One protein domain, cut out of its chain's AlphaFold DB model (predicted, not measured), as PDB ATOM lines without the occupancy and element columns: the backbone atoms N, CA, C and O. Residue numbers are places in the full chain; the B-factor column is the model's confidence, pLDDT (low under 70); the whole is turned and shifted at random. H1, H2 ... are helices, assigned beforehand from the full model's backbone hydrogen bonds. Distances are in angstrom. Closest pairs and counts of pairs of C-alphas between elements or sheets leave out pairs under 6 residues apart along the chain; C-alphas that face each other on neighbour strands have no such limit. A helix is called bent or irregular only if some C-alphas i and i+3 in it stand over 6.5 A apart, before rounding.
ATOM      1  N   GLU A 366     -18.940  40.622  57.861       84.00
ATOM      2  CA  GLU A 366     -18.678  41.655  56.862       84.00
ATOM      3  C   GLU A 366     -17.924  41.088  55.655       84.00
ATOM      4  O   GLU A 366     -18.322  41.362  54.528       84.00
ATOM      5  N   LEU A 367     -16.898  40.256  55.875       85.12
ATOM      6  CA  LEU A 367     -16.133  39.622  54.795       85.12
ATOM      7  C   LEU A 367     -16.962  38.560  54.060       85.12
ATOM      8  O   LEU A 367     -16.921  38.492  52.833       85.12
ATOM      9  N   VAL A 368     -17.757  37.765  54.787       85.75
ATOM     10  CA  VAL A 368     -18.737  36.838  54.190       85.75
ATOM     11  C   VAL A 368     -19.721  37.611  53.315       85.75
ATOM     12  O   VAL A 368     -19.957  37.234  52.168       85.75
ATOM     13  N   LYS A 369     -20.254  38.729  53.821       89.62
ATOM     14  CA  LYS A 369     -21.185  39.574  53.077       89.62
ATOM     15  C   LYS A 369     -20.547  40.207  51.840       89.62
ATOM     16  O   LYS A 369     -21.145  40.110  50.781       89.62
ATOM     17  N   GLU A 370     -19.362  40.805  51.945       91.25
ATOM     18  CA  GLU A 370     -18.636  41.414  50.814       91.25
ATOM     19  C   GLU A 370     -18.324  40.383  49.715       91.25
ATOM     20  O   GLU A 370     -18.461  40.654  48.519       91.25
ATOM     21  N   THR A 371     -17.983  39.160  50.124       92.31
ATOM     22  CA  THR A 371     -17.705  38.046  49.210       92.31
ATOM     23  C   THR A 371     -18.969  37.572  48.498       92.31
ATOM     24  O   THR A 371     -18.980  37.462  47.271       92.31
ATOM     25  N   VAL A 372     -20.066  37.373  49.237       93.44
ATOM     26  CA  VAL A 372     -21.381  37.085  48.649       93.44
ATOM     27  C   VAL A 372     -21.820  38.221  47.731       93.44
ATOM     28  O   VAL A 372     -22.263  37.957  46.619       93.44
ATOM     29  N   ASP A 373     -21.654  39.479  48.145       93.31
ATOM     30  CA  ASP A 373     -22.015  40.651  47.350       93.31
ATOM     31  C   ASP A 373     -21.271  40.681  46.006       93.31
ATOM     32  O   ASP A 373     -21.884  41.048  45.001       93.31
ATOM     33  N   THR A 374     -20.013  40.227  45.990       95.62
ATOM     34  CA  THR A 374     -19.157  40.105  44.798       95.62
ATOM     35  C   THR A 374     -19.551  38.932  43.896       95.62
ATOM     36  O   THR A 374     -19.532  39.069  42.678       95.62
ATOM     37  N   TRP A 375     -19.907  37.769  44.450       95.12
ATOM     38  CA  TRP A 375     -20.292  36.601  43.642       95.12
ATOM     39  C   TRP A 375     -21.700  36.684  43.077       95.12
ATOM     40  O   TRP A 375     -21.975  36.103  42.030       95.12
ATOM     41  N   TYR A 376     -22.589  37.363  43.792       91.31
ATOM     42  CA  TYR A 376     -24.021  37.312  43.557       91.31
ATOM     43  C   TYR A 376     -24.421  37.747  42.134       91.31
ATOM     44  O   TYR A 376     -25.334  37.153  41.569       91.31
ATOM     45  N   SER A 377     -23.717  38.705  41.511       90.81
ATOM     46  CA  SER A 377     -23.979  39.112  40.115       90.81
ATOM     47  C   SER A 377     -23.795  37.988  39.092       90.81
ATOM     48  O   SER A 377     -24.376  38.040  38.008       90.81
ATOM     49  N   ASP A 378     -22.992  36.982  39.441       92.00
ATOM     50  CA  ASP A 378     -22.561  35.897  38.563       92.00
ATOM     51  C   ASP A 378     -23.219  34.558  38.939       92.00
ATOM     52  O   ASP A 378     -22.886  33.521  38.357       92.00
ATOM     53  N   MET A 379     -24.095  34.540  39.950       90.00
ATOM     54  CA  MET A 379     -24.775  33.335  40.421       90.00
ATOM     55  C   MET A 379     -26.172  33.215  39.815       90.00
ATOM     56  O   MET A 379     -26.999  34.118  39.912       90.00
ATOM     57  N   VAL A 380     -26.472  32.047  39.241       90.25
ATOM     58  CA  VAL A 380     -27.835  31.702  38.822       90.25
ATOM     59  C   VAL A 380     -28.597  31.225  40.052       90.25
ATOM     60  O   VAL A 380     -28.402  30.108  40.526       90.25
ATOM     61  N   ILE A 381     -29.446  32.092  40.587       88.94
ATOM     62  CA  ILE A 381     -30.246  31.801  41.776       88.94
ATOM     63  C   ILE A 381     -31.535  31.081  41.347       88.94
ATOM     64  O   ILE A 381     -32.210  31.552  40.426       88.94
ATOM     65  N   PRO A 382     -31.904  29.951  41.978       84.94
ATOM     66  CA  PRO A 382     -33.171  29.279  41.705       84.94
ATOM     67  C   PRO A 382     -34.353  30.155  42.143       84.94
ATOM     68  O   PRO A 382     -34.284  30.820  43.178       84.94
ATOM     69  N   ASP A 383     -35.473  30.106  41.417       85.44
ATOM     70  CA  ASP A 383     -36.714  30.717  41.902       85.44
ATOM     71  C   ASP A 383     -37.186  29.968  43.154       85.44
ATOM     72  O   ASP A 383     -37.729  28.860  43.089       85.44
ATOM     73  N   LEU A 384     -36.971  30.591  44.313       82.44
ATOM     74  CA  LEU A 384     -37.302  30.027  45.618       82.44
ATOM     75  C   LEU A 384     -38.802  29.716  45.749       82.44
ATOM     76  O   LEU A 384     -39.169  28.815  46.499       82.44
ATOM     77  N   ASN A 385     -39.677  30.388  44.990       79.19
ATOM     78  CA  ASN A 385     -41.106  30.076  44.985       79.19
ATOM     79  C   ASN A 385     -41.394  28.734  44.305       79.19
ATOM     80  O   ASN A 385     -42.320  28.038  44.724       79.19
ATOM     81  N   LEU A 386     -40.626  28.365  43.274       80.94
ATOM     82  CA  LEU A 386     -40.737  27.069  42.600       80.94
ATOM     83  C   LEU A 386     -40.096  25.953  43.437       80.94
ATOM     84  O   LEU A 386     -40.675  24.874  43.550       80.94
ATOM     85  N   VAL A 387     -38.978  26.241  44.117       74.56
ATOM     86  CA  VAL A 387     -38.370  25.331  45.109       74.56
ATOM     87  C   VAL A 387     -39.383  24.980  46.206       74.56
ATOM     88  O   VAL A 387     -39.614  23.807  46.483       74.56
ATOM     89  N   VAL A 388     -40.047  25.983  46.793       71.69
ATOM     90  CA  VAL A 388     -41.075  25.786  47.836       71.69
ATOM     91  C   VAL A 388     -42.318  25.052  47.310       71.69
ATOM     92  O   VAL A 388     -43.017  24.397  48.078       71.69
ATOM     93  N   GLN A 389     -42.589  25.112  46.004       80.94
ATOM     94  CA  GLN A 389     -43.661  24.347  45.351       80.94
ATOM     95  C   GLN A 389     -43.260  22.902  45.000       80.94
ATOM     96  O   GLN A 389     -44.065  22.188  44.406       80.94
ATOM     97  N   ASN A 390     -42.058  22.462  45.396       78.50
ATOM     98  CA  ASN A 390     -41.487  21.152  45.078       78.50
ATOM     99  C   ASN A 390     -41.417  20.878  43.562       78.50
ATOM    100  O   ASN A 390     -41.625  19.753  43.105       78.50
ATOM    101  N   ASP A 391     -41.143  21.919  42.767       88.69
ATOM    102  CA  ASP A 391     -40.896  21.758  41.337       88.69
ATOM    103  C   ASP A 391     -39.545  21.060  41.102       88.69
ATOM    104  O   ASP A 391     -38.499  21.481  41.607       88.69
ATOM    105  N   ALA A 392     -39.562  19.985  40.311       81.50
ATOM    106  CA  ALA A 392     -38.386  19.151  40.078       81.50
ATOM    107  C   ALA A 392     -37.243  19.895  39.360       81.50
ATOM    108  O   ALA A 392     -36.074  19.593  39.599       81.50
ATOM    109  N   VAL A 393     -37.551  20.882  38.509       85.25
ATOM    110  CA  VAL A 393     -36.532  21.703  37.837       85.25
ATOM    111  C   VAL A 393     -35.910  22.667  38.843       85.25
ATOM    112  O   VAL A 393     -34.687  22.782  38.907       85.25
ATOM    113  N   ALA A 394     -36.726  23.296  39.692       83.88
ATOM    114  CA  ALA A 394     -36.242  24.172  40.754       83.88
ATOM    115  C   ALA A 394     -35.366  23.433  41.785       83.88
ATOM    116  O   ALA A 394     -34.362  23.983  42.236       83.88
ATOM    117  N   GLY A 395     -35.680  22.170  42.097       79.19
ATOM    118  CA  GLY A 395     -34.839  21.304  42.930       79.19
ATOM    119  C   GLY A 395     -33.445  21.052  42.335       79.19
ATOM    120  O   GLY A 395     -32.443  21.149  43.046       79.19
ATOM    121  N   VAL A 396     -33.355  20.804  41.020       87.50
ATOM    122  CA  VAL A 396     -32.062  20.687  40.316       87.50
ATOM    123  C   VAL A 396     -31.308  22.018  40.344       87.50
ATOM    124  O   VAL A 396     -30.131  22.035  40.700       87.50
ATOM    125  N   MET A 397     -31.983  23.138  40.063       85.69
ATOM    126  CA  MET A 397     -31.360  24.468  40.096       85.69
ATOM    127  C   MET A 397     -30.850  24.851  41.494       85.69
ATOM    128  O   MET A 397     -29.797  25.474  41.599       85.69
ATOM    129  N   LEU A 398     -31.537  24.451  42.572       87.62
ATOM    130  CA  LEU A 398     -31.047  24.641  43.940       87.62
ATOM    131  C   LEU A 398     -29.800  23.796  44.230       87.62
ATOM    132  O   LEU A 398     -28.861  24.296  44.844       87.62
ATOM    133  N   ASN A 399     -29.764  22.540  43.783       87.75
ATOM    134  CA  ASN A 399     -28.591  21.678  43.948       87.75
ATOM    135  C   ASN A 399     -27.377  22.240  43.185       87.75
ATOM    136  O   ASN A 399     -26.282  22.323  43.737       87.75
ATOM    137  N   ASP A 400     -27.577  22.706  41.950       90.81
ATOM    138  CA  ASP A 400     -26.518  23.337  41.158       90.81
ATOM    139  C   ASP A 400     -26.060  24.680  41.762       90.81
ATOM    140  O   ASP A 400     -24.856  24.936  41.814       90.81
ATOM    141  N   PHE A 401     -26.974  25.488  42.315       91.81
ATOM    142  CA  PHE A 401     -26.643  26.697  43.082       91.81
ATOM    143  C   PHE A 401     -25.802  26.380  44.329       91.81
ATOM    144  O   PHE A 401     -24.755  26.992  44.531       91.81
ATOM    145  N   MET A 402     -26.209  25.396  45.141       90.69
ATOM    146  CA  MET A 402     -25.457  24.986  46.334       90.69
ATOM    147  C   MET A 402     -24.084  24.402  45.973       90.69
ATOM    148  O   MET A 402     -23.109  24.632  46.691       90.69
ATOM    149  N   ARG A 403     -23.976  23.695  44.840       93.25
ATOM    150  CA  ARG A 403     -22.704  23.175  44.319       93.25
ATOM    151  C   ARG A 403     -21.779  24.292  43.832       93.25
ATOM    152  O   ARG A 403     -20.590  24.250  44.143       93.25
ATOM    153  N   ASP A 404     -22.294  25.288  43.107       95.56
ATOM    154  CA  ASP A 404     -21.489  26.443  42.684       95.56
ATOM    155  C   ASP A 404     -21.057  27.295  43.883       95.56
ATOM    156  O   ASP A 404     -19.907  27.728  43.947       95.56
ATOM    157  N   LEU A 405     -21.934  27.464  44.876       93.62
ATOM    158  CA  LEU A 405     -21.603  28.159  46.115       93.62
ATOM    159  C   LEU A 405     -20.481  27.442  46.880       93.62
ATOM    160  O   LEU A 405     -19.483  28.073  47.213       93.62
ATOM    161  N   GLY A 406     -20.595  26.127  47.101       91.94
ATOM    162  CA  GLY A 406     -19.548  25.337  47.759       91.94
ATOM    163  C   GLY A 406     -18.209  25.395  47.016       91.94
ATOM    164  O   GLY A 406     -17.161  25.584  47.634       91.94
ATOM    165  N   ARG A 407     -18.236  25.341  45.675       97.19
ATOM    166  CA  ARG A 407     -17.047  25.536  44.827       97.19
ATOM    167  C   ARG A 407     -16.399  26.904  45.069       97.19
ATOM    168  O   ARG A 407     -15.196  26.961  45.311       97.19
ATOM    169  N   ARG A 408     -17.179  27.992  45.053       96.31
ATOM    170  CA  ARG A 408     -16.683  29.361  45.297       96.31
ATOM    171  C   ARG A 408     -16.148  29.549  46.718       96.31
ATOM    172  O   ARG A 408     -15.091  30.152  46.888       96.31
ATOM    173  N   CYS A 409     -16.815  28.988  47.728       94.94
ATOM    174  CA  CYS A 409     -16.333  28.987  49.110       94.94
ATOM    175  C   CYS A 409     -14.974  28.286  49.246       94.94
ATOM    176  O   CYS A 409     -14.076  28.826  49.892       94.94
ATOM    177  N   GLY A 410     -14.798  27.133  48.591       91.94
ATOM    178  CA  GLY A 410     -13.510  26.443  48.514       91.94
ATOM    179  C   GLY A 410     -12.431  27.263  47.794       91.94
ATOM    180  O   GLY A 410     -11.315  27.376  48.293       91.94
ATOM    181  N   GLU A 411     -12.767  27.893  46.663       94.81
ATOM    182  CA  GLU A 411     -11.846  28.738  45.883       94.81
ATOM    183  C   GLU A 411     -11.389  30.001  46.634       94.81
ATOM    184  O   GLU A 411     -10.238  30.411  46.486       94.81
ATOM    185  N   ALA A 412     -12.245  30.596  47.472       92.69
ATOM    186  CA  ALA A 412     -11.881  31.725  48.331       92.69
ATOM    187  C   ALA A 412     -11.231  31.325  49.668       92.69
ATOM    188  O   ALA A 412     -10.789  32.200  50.410       92.69
ATOM    189  N   GLY A 413     -11.151  30.031  49.996       92.06
ATOM    190  CA  GLY A 413     -10.616  29.575  51.281       92.06
ATOM    191  C   GLY A 413     -11.512  29.921  52.478       92.06
ATOM    192  O   GLY A 413     -11.008  30.143  53.582       92.06
ATOM    193  N   ILE A 414     -12.831  29.976  52.274       90.56
ATOM    194  CA  ILE A 414     -13.805  30.086  53.366       90.56
ATOM    195  C   ILE A 414     -13.883  28.720  54.075       90.56
ATOM    196  O   ILE A 414     -14.121  27.713  53.400       90.56
ATOM    197  N   PRO A 415     -13.722  28.647  55.412       83.00
ATOM    198  CA  PRO A 415     -13.863  27.397  56.157       83.00
ATOM    199  C   PRO A 415     -15.226  26.734  55.927       83.00
ATOM    200  O   PRO A 415     -16.248  27.415  55.963       83.00
ATOM    201  N   GLU A 416     -15.260  25.405  55.780       82.75
ATOM    202  CA  GLU A 416     -16.500  24.630  55.559       82.75
ATOM    203  C   GLU A 416     -17.591  24.927  56.600       82.75
ATOM    204  O   GLU A 416     -18.769  25.036  56.264       82.75
ATOM    205  N   VAL A 417     -17.191  25.173  57.853       79.31
ATOM    206  CA  VAL A 417     -18.097  25.548  58.954       79.31
ATOM    207  C   VAL A 417     -18.860  26.863  58.726       79.31
ATOM    208  O   VAL A 417     -19.863  27.084  59.395       79.31
ATOM    209  N   GLN A 418     -18.424  27.712  57.789       88.94
ATOM    210  CA  GLN A 418     -19.079  28.977  57.423       88.94
ATOM    211  C   GLN A 418     -19.809  28.923  56.076       88.94
ATOM    212  O   GLN A 418     -20.442  29.902  55.686       88.94
ATOM    213  N   TRP A 419     -19.768  27.805  55.340       91.38
ATOM    214  CA  TRP A 419     -20.451  27.713  54.039       91.38
ATOM    215  C   TRP A 419     -21.971  27.895  54.172       91.38
ATOM    216  O   TRP A 419     -22.614  28.421  53.263       91.38
ATOM    217  N   LEU A 420     -22.541  27.526  55.326       82.25
ATOM    218  CA  LEU A 420     -23.943  27.781  55.651       82.25
ATOM    219  C   LEU A 420     -24.239  29.282  55.829       82.25
ATOM    220  O   LEU A 420     -25.262  29.748  55.333       82.25
ATOM    221  N   ASP A 421     -23.342  30.047  56.460       82.31
ATOM    222  CA  ASP A 421     -23.499  31.501  56.629       82.31
ATOM    223  C   ASP A 421     -23.494  32.211  55.268       82.31
ATOM    224  O   ASP A 421     -24.350  33.053  54.990       82.31
ATOM    225  N   VAL A 422     -22.575  31.806  54.380       91.88
ATOM    226  CA  VAL A 422     -22.521  32.272  52.985       91.88
ATOM    227  C   VAL A 422     -23.837  31.947  52.261       91.88
ATOM    228  O   VAL A 422     -24.401  32.818  51.597       91.88
ATOM    229  N   ALA A 423     -24.364  30.725  52.410       86.38
ATOM    230  CA  ALA A 423     -25.616  30.307  51.770       86.38
ATOM    231  C   ALA A 423     -26.820  31.122  52.258       86.38
ATOM    232  O   ALA A 423     -27.604  31.619  51.446       86.38
ATOM    233  N   ILE A 424     -26.937  31.325  53.574       83.56
ATOM    234  CA  ILE A 424     -27.977  32.162  54.184       83.56
ATOM    235  C   ILE A 424     -27.870  33.601  53.670       83.56
ATOM    236  O   ILE A 424     -28.885  34.195  53.302       83.56
ATOM    237  N   GLN A 425     -26.661  34.160  53.592       90.56
ATOM    238  CA  GLN A 425     -26.439  35.525  53.121       90.56
ATOM    239  C   GLN A 425     -26.768  35.686  51.623       90.56
ATOM    240  O   GLN A 425     -27.391  36.680  51.242       90.56
ATOM    241  N   ALA A 426     -26.437  34.697  50.784       89.81
ATOM    242  CA  ALA A 426     -26.765  34.690  49.356       89.81
ATOM    243  C   ALA A 426     -28.282  34.582  49.111       89.81
ATOM    244  O   ALA A 426     -28.847  35.371  48.351       89.81
ATOM    245  N   ILE A 427     -28.965  33.676  49.820       85.56
ATOM    246  CA  ILE A 427     -30.432  33.539  49.786       85.56
ATOM    247  C   ILE A 427     -31.113  34.807  50.323       85.56
ATOM    248  O   ILE A 427     -32.101  35.273  49.757       85.56
ATOM    249  N   THR A 428     -30.571  35.422  51.377       85.88
ATOM    250  CA  THR A 428     -31.099  36.678  51.935       85.88
ATOM    251  C   THR A 428     -31.033  37.810  50.912       85.88
ATOM    252  O   THR A 428     -32.002  38.557  50.771       85.88
ATOM    253  N   LYS A 429     -29.929  37.923  50.162       89.88
ATOM    254  CA  LYS A 429     -29.798  38.908  49.080       89.88
ATOM    255  C   LYS A 429     -30.778  38.636  47.933       89.88
ATOM    256  O   LYS A 429     -31.442  39.565  47.484       89.88
ATOM    257  N   ALA A 430     -30.974  37.368  47.561       84.94
ATOM    258  CA  ALA A 430     -31.966  36.969  46.559       84.94
ATOM    259  C   ALA A 430     -33.390  37.409  46.924       84.94
ATOM    260  O   ALA A 430     -34.116  37.972  46.105       84.94
ATOM    261  N   VAL A 431     -33.789  37.191  48.181       80.31
ATOM    262  CA  VAL A 431     -35.103  37.609  48.688       80.31
ATOM    263  C   VAL A 431     -35.239  39.137  48.717       80.31
ATOM    264  O   VAL A 431     -36.321  39.648  48.432       80.31
ATOM    265  N   GLN A 432     -34.162  39.873  49.014       85.44
ATOM    266  CA  GLN A 432     -34.169  41.341  48.987       85.44
ATOM    267  C   GLN A 432     -34.387  41.884  47.570       85.44
ATOM    268  O   GLN A 432     -35.284  42.702  47.377       85.44
ATOM    269  N   GLU A 433     -33.662  41.387  46.567       86.75
ATOM    270  CA  GLU A 433     -33.850  41.839  45.182       86.75
ATOM    271  C   GLU A 433     -35.217  41.440  44.611       86.75
ATOM    272  O   GLU A 433     -35.874  42.251  43.958       86.75
ATOM    273  N   MET A 434     -35.722  40.239  44.922       79.50
ATOM    274  CA  MET A 434     -37.092  39.852  44.558       79.50
ATOM    275  C   MET A 434     -38.152  40.765  45.202       79.50
ATOM    276  O   MET A 434     -39.162  41.084  44.567       79.50
ATOM    277  N   ALA A 435     -37.935  41.232  46.436       77.88
ATOM    278  CA  ALA A 435     -38.816  42.205  47.086       77.88
ATOM    279  C   ALA A 435     -38.754  43.590  46.411       77.88
ATOM    280  O   ALA A 435     -39.794  44.221  46.205       77.88
ATOM    281  N   GLU A 436     -37.563  44.044  46.008       87.75
ATOM    282  CA  GLU A 436     -37.385  45.306  45.279       87.75
ATOM    283  C   GLU A 436     -38.042  45.267  43.888       87.75
ATOM    284  O   GLU A 436     -38.809  46.173  43.550       87.75
ATOM    285  N   VAL A 437     -37.840  44.192  43.117       86.38
ATOM    286  CA  VAL A 437     -38.434  44.006  41.777       86.38
ATOM    287  C   VAL A 437     -39.961  43.880  41.830       86.38
ATOM    288  O   VAL A 437     -40.655  44.419  40.968       86.38
ATOM    289  N   SER A 438     -40.510  43.211  42.847       80.31
ATOM    290  CA  SER A 438     -41.967  43.064  43.019       80.31
ATOM    291  C   SER A 438     -42.668  44.327  43.542       80.31
ATOM    292  O   SER A 438     -43.892  44.339  43.680       80.31
ATOM    293  N   GLY A 439     -41.924  45.396  43.854       85.19
ATOM    294  CA  GLY A 439     -42.466  46.622  44.446       85.19
ATOM    295  C   GLY A 439     -42.966  46.450  45.886       85.19
ATOM    296  O   GLY A 439     -43.522  47.387  46.470       85.19
TER     297      GLY A 439
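This is residues 366 to 439 of the 455 residues of an uncharacterized protein of Gymnopus androsaceus JB14 (UniProt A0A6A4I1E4). Look first for two long helices, H3 and H4, which meet where H3 ends and H4 begins and open from there as a V. H1 packs on H4 at residues 421 to 426 and comes near H3, while the short H2 packs on H3 near its first residues, away from the corner of the V. The 74 printed residues include four named helices, in the order H1, H2, H3, H4, and no named strand, in the class all helix. The whole is compact, with a radius of gyration of the C-alphas of 12.5 A and spans of 33 by 28 by 19 A.

Start with H1, residues 366 to 378, which touches H4, residues 416 to 437, at residues 421 to 426 of H4 alone. Their closest C-alphas, of Val 372 and Ala 426, are 5.9 A apart; the tilt is steep, 59 degrees, the same way. H2, residues 384 to 388, touches residues 394 to 398 alone of H3, residues 392 to 411; the closest C-alphas, of Val 387 and Ala 394, are 5.0 A apart. H3 with residues 402 to 410 touches H4 with residues 416 to 423, at a steep tilt of 54 degrees, opposite ways; the closest C-alphas, of Cys 409 and Trp 419, are 6.5 A apart. H1 and H3 are near each other, H1 and H2 apart, and H2 and H4 only just apart, at 8.5 A. In H2 and H3 every O i to N i+4 pair is within hydrogen-bond range; in H1 7 of 9 are, in H4 16 of 18.

Find C-alpha 366 at (-18.678, 41.655, 56.862); from there H1 runs 19.6 A and is irregular, but only just, with C-alphas 374 and 377 6.8 A apart. H2 measures 6.1 A, and H3 runs 28.8 A from C-alpha 392 at (-38.386, 19.151, 40.078). H4 runs 32.3 A to C-alpha 437 at (-38.434, 44.006, 41.777) and is irregular, with C-alphas 417 and 420 7.1 A apart.

The C-alphas farthest apart, of Gly 413 and Gly 439, are 36.8 A apart. The three links are tight, and the printed part has no cut. The model's mean pLDDT over the printed part is 87.3, and no printed residue is under 70.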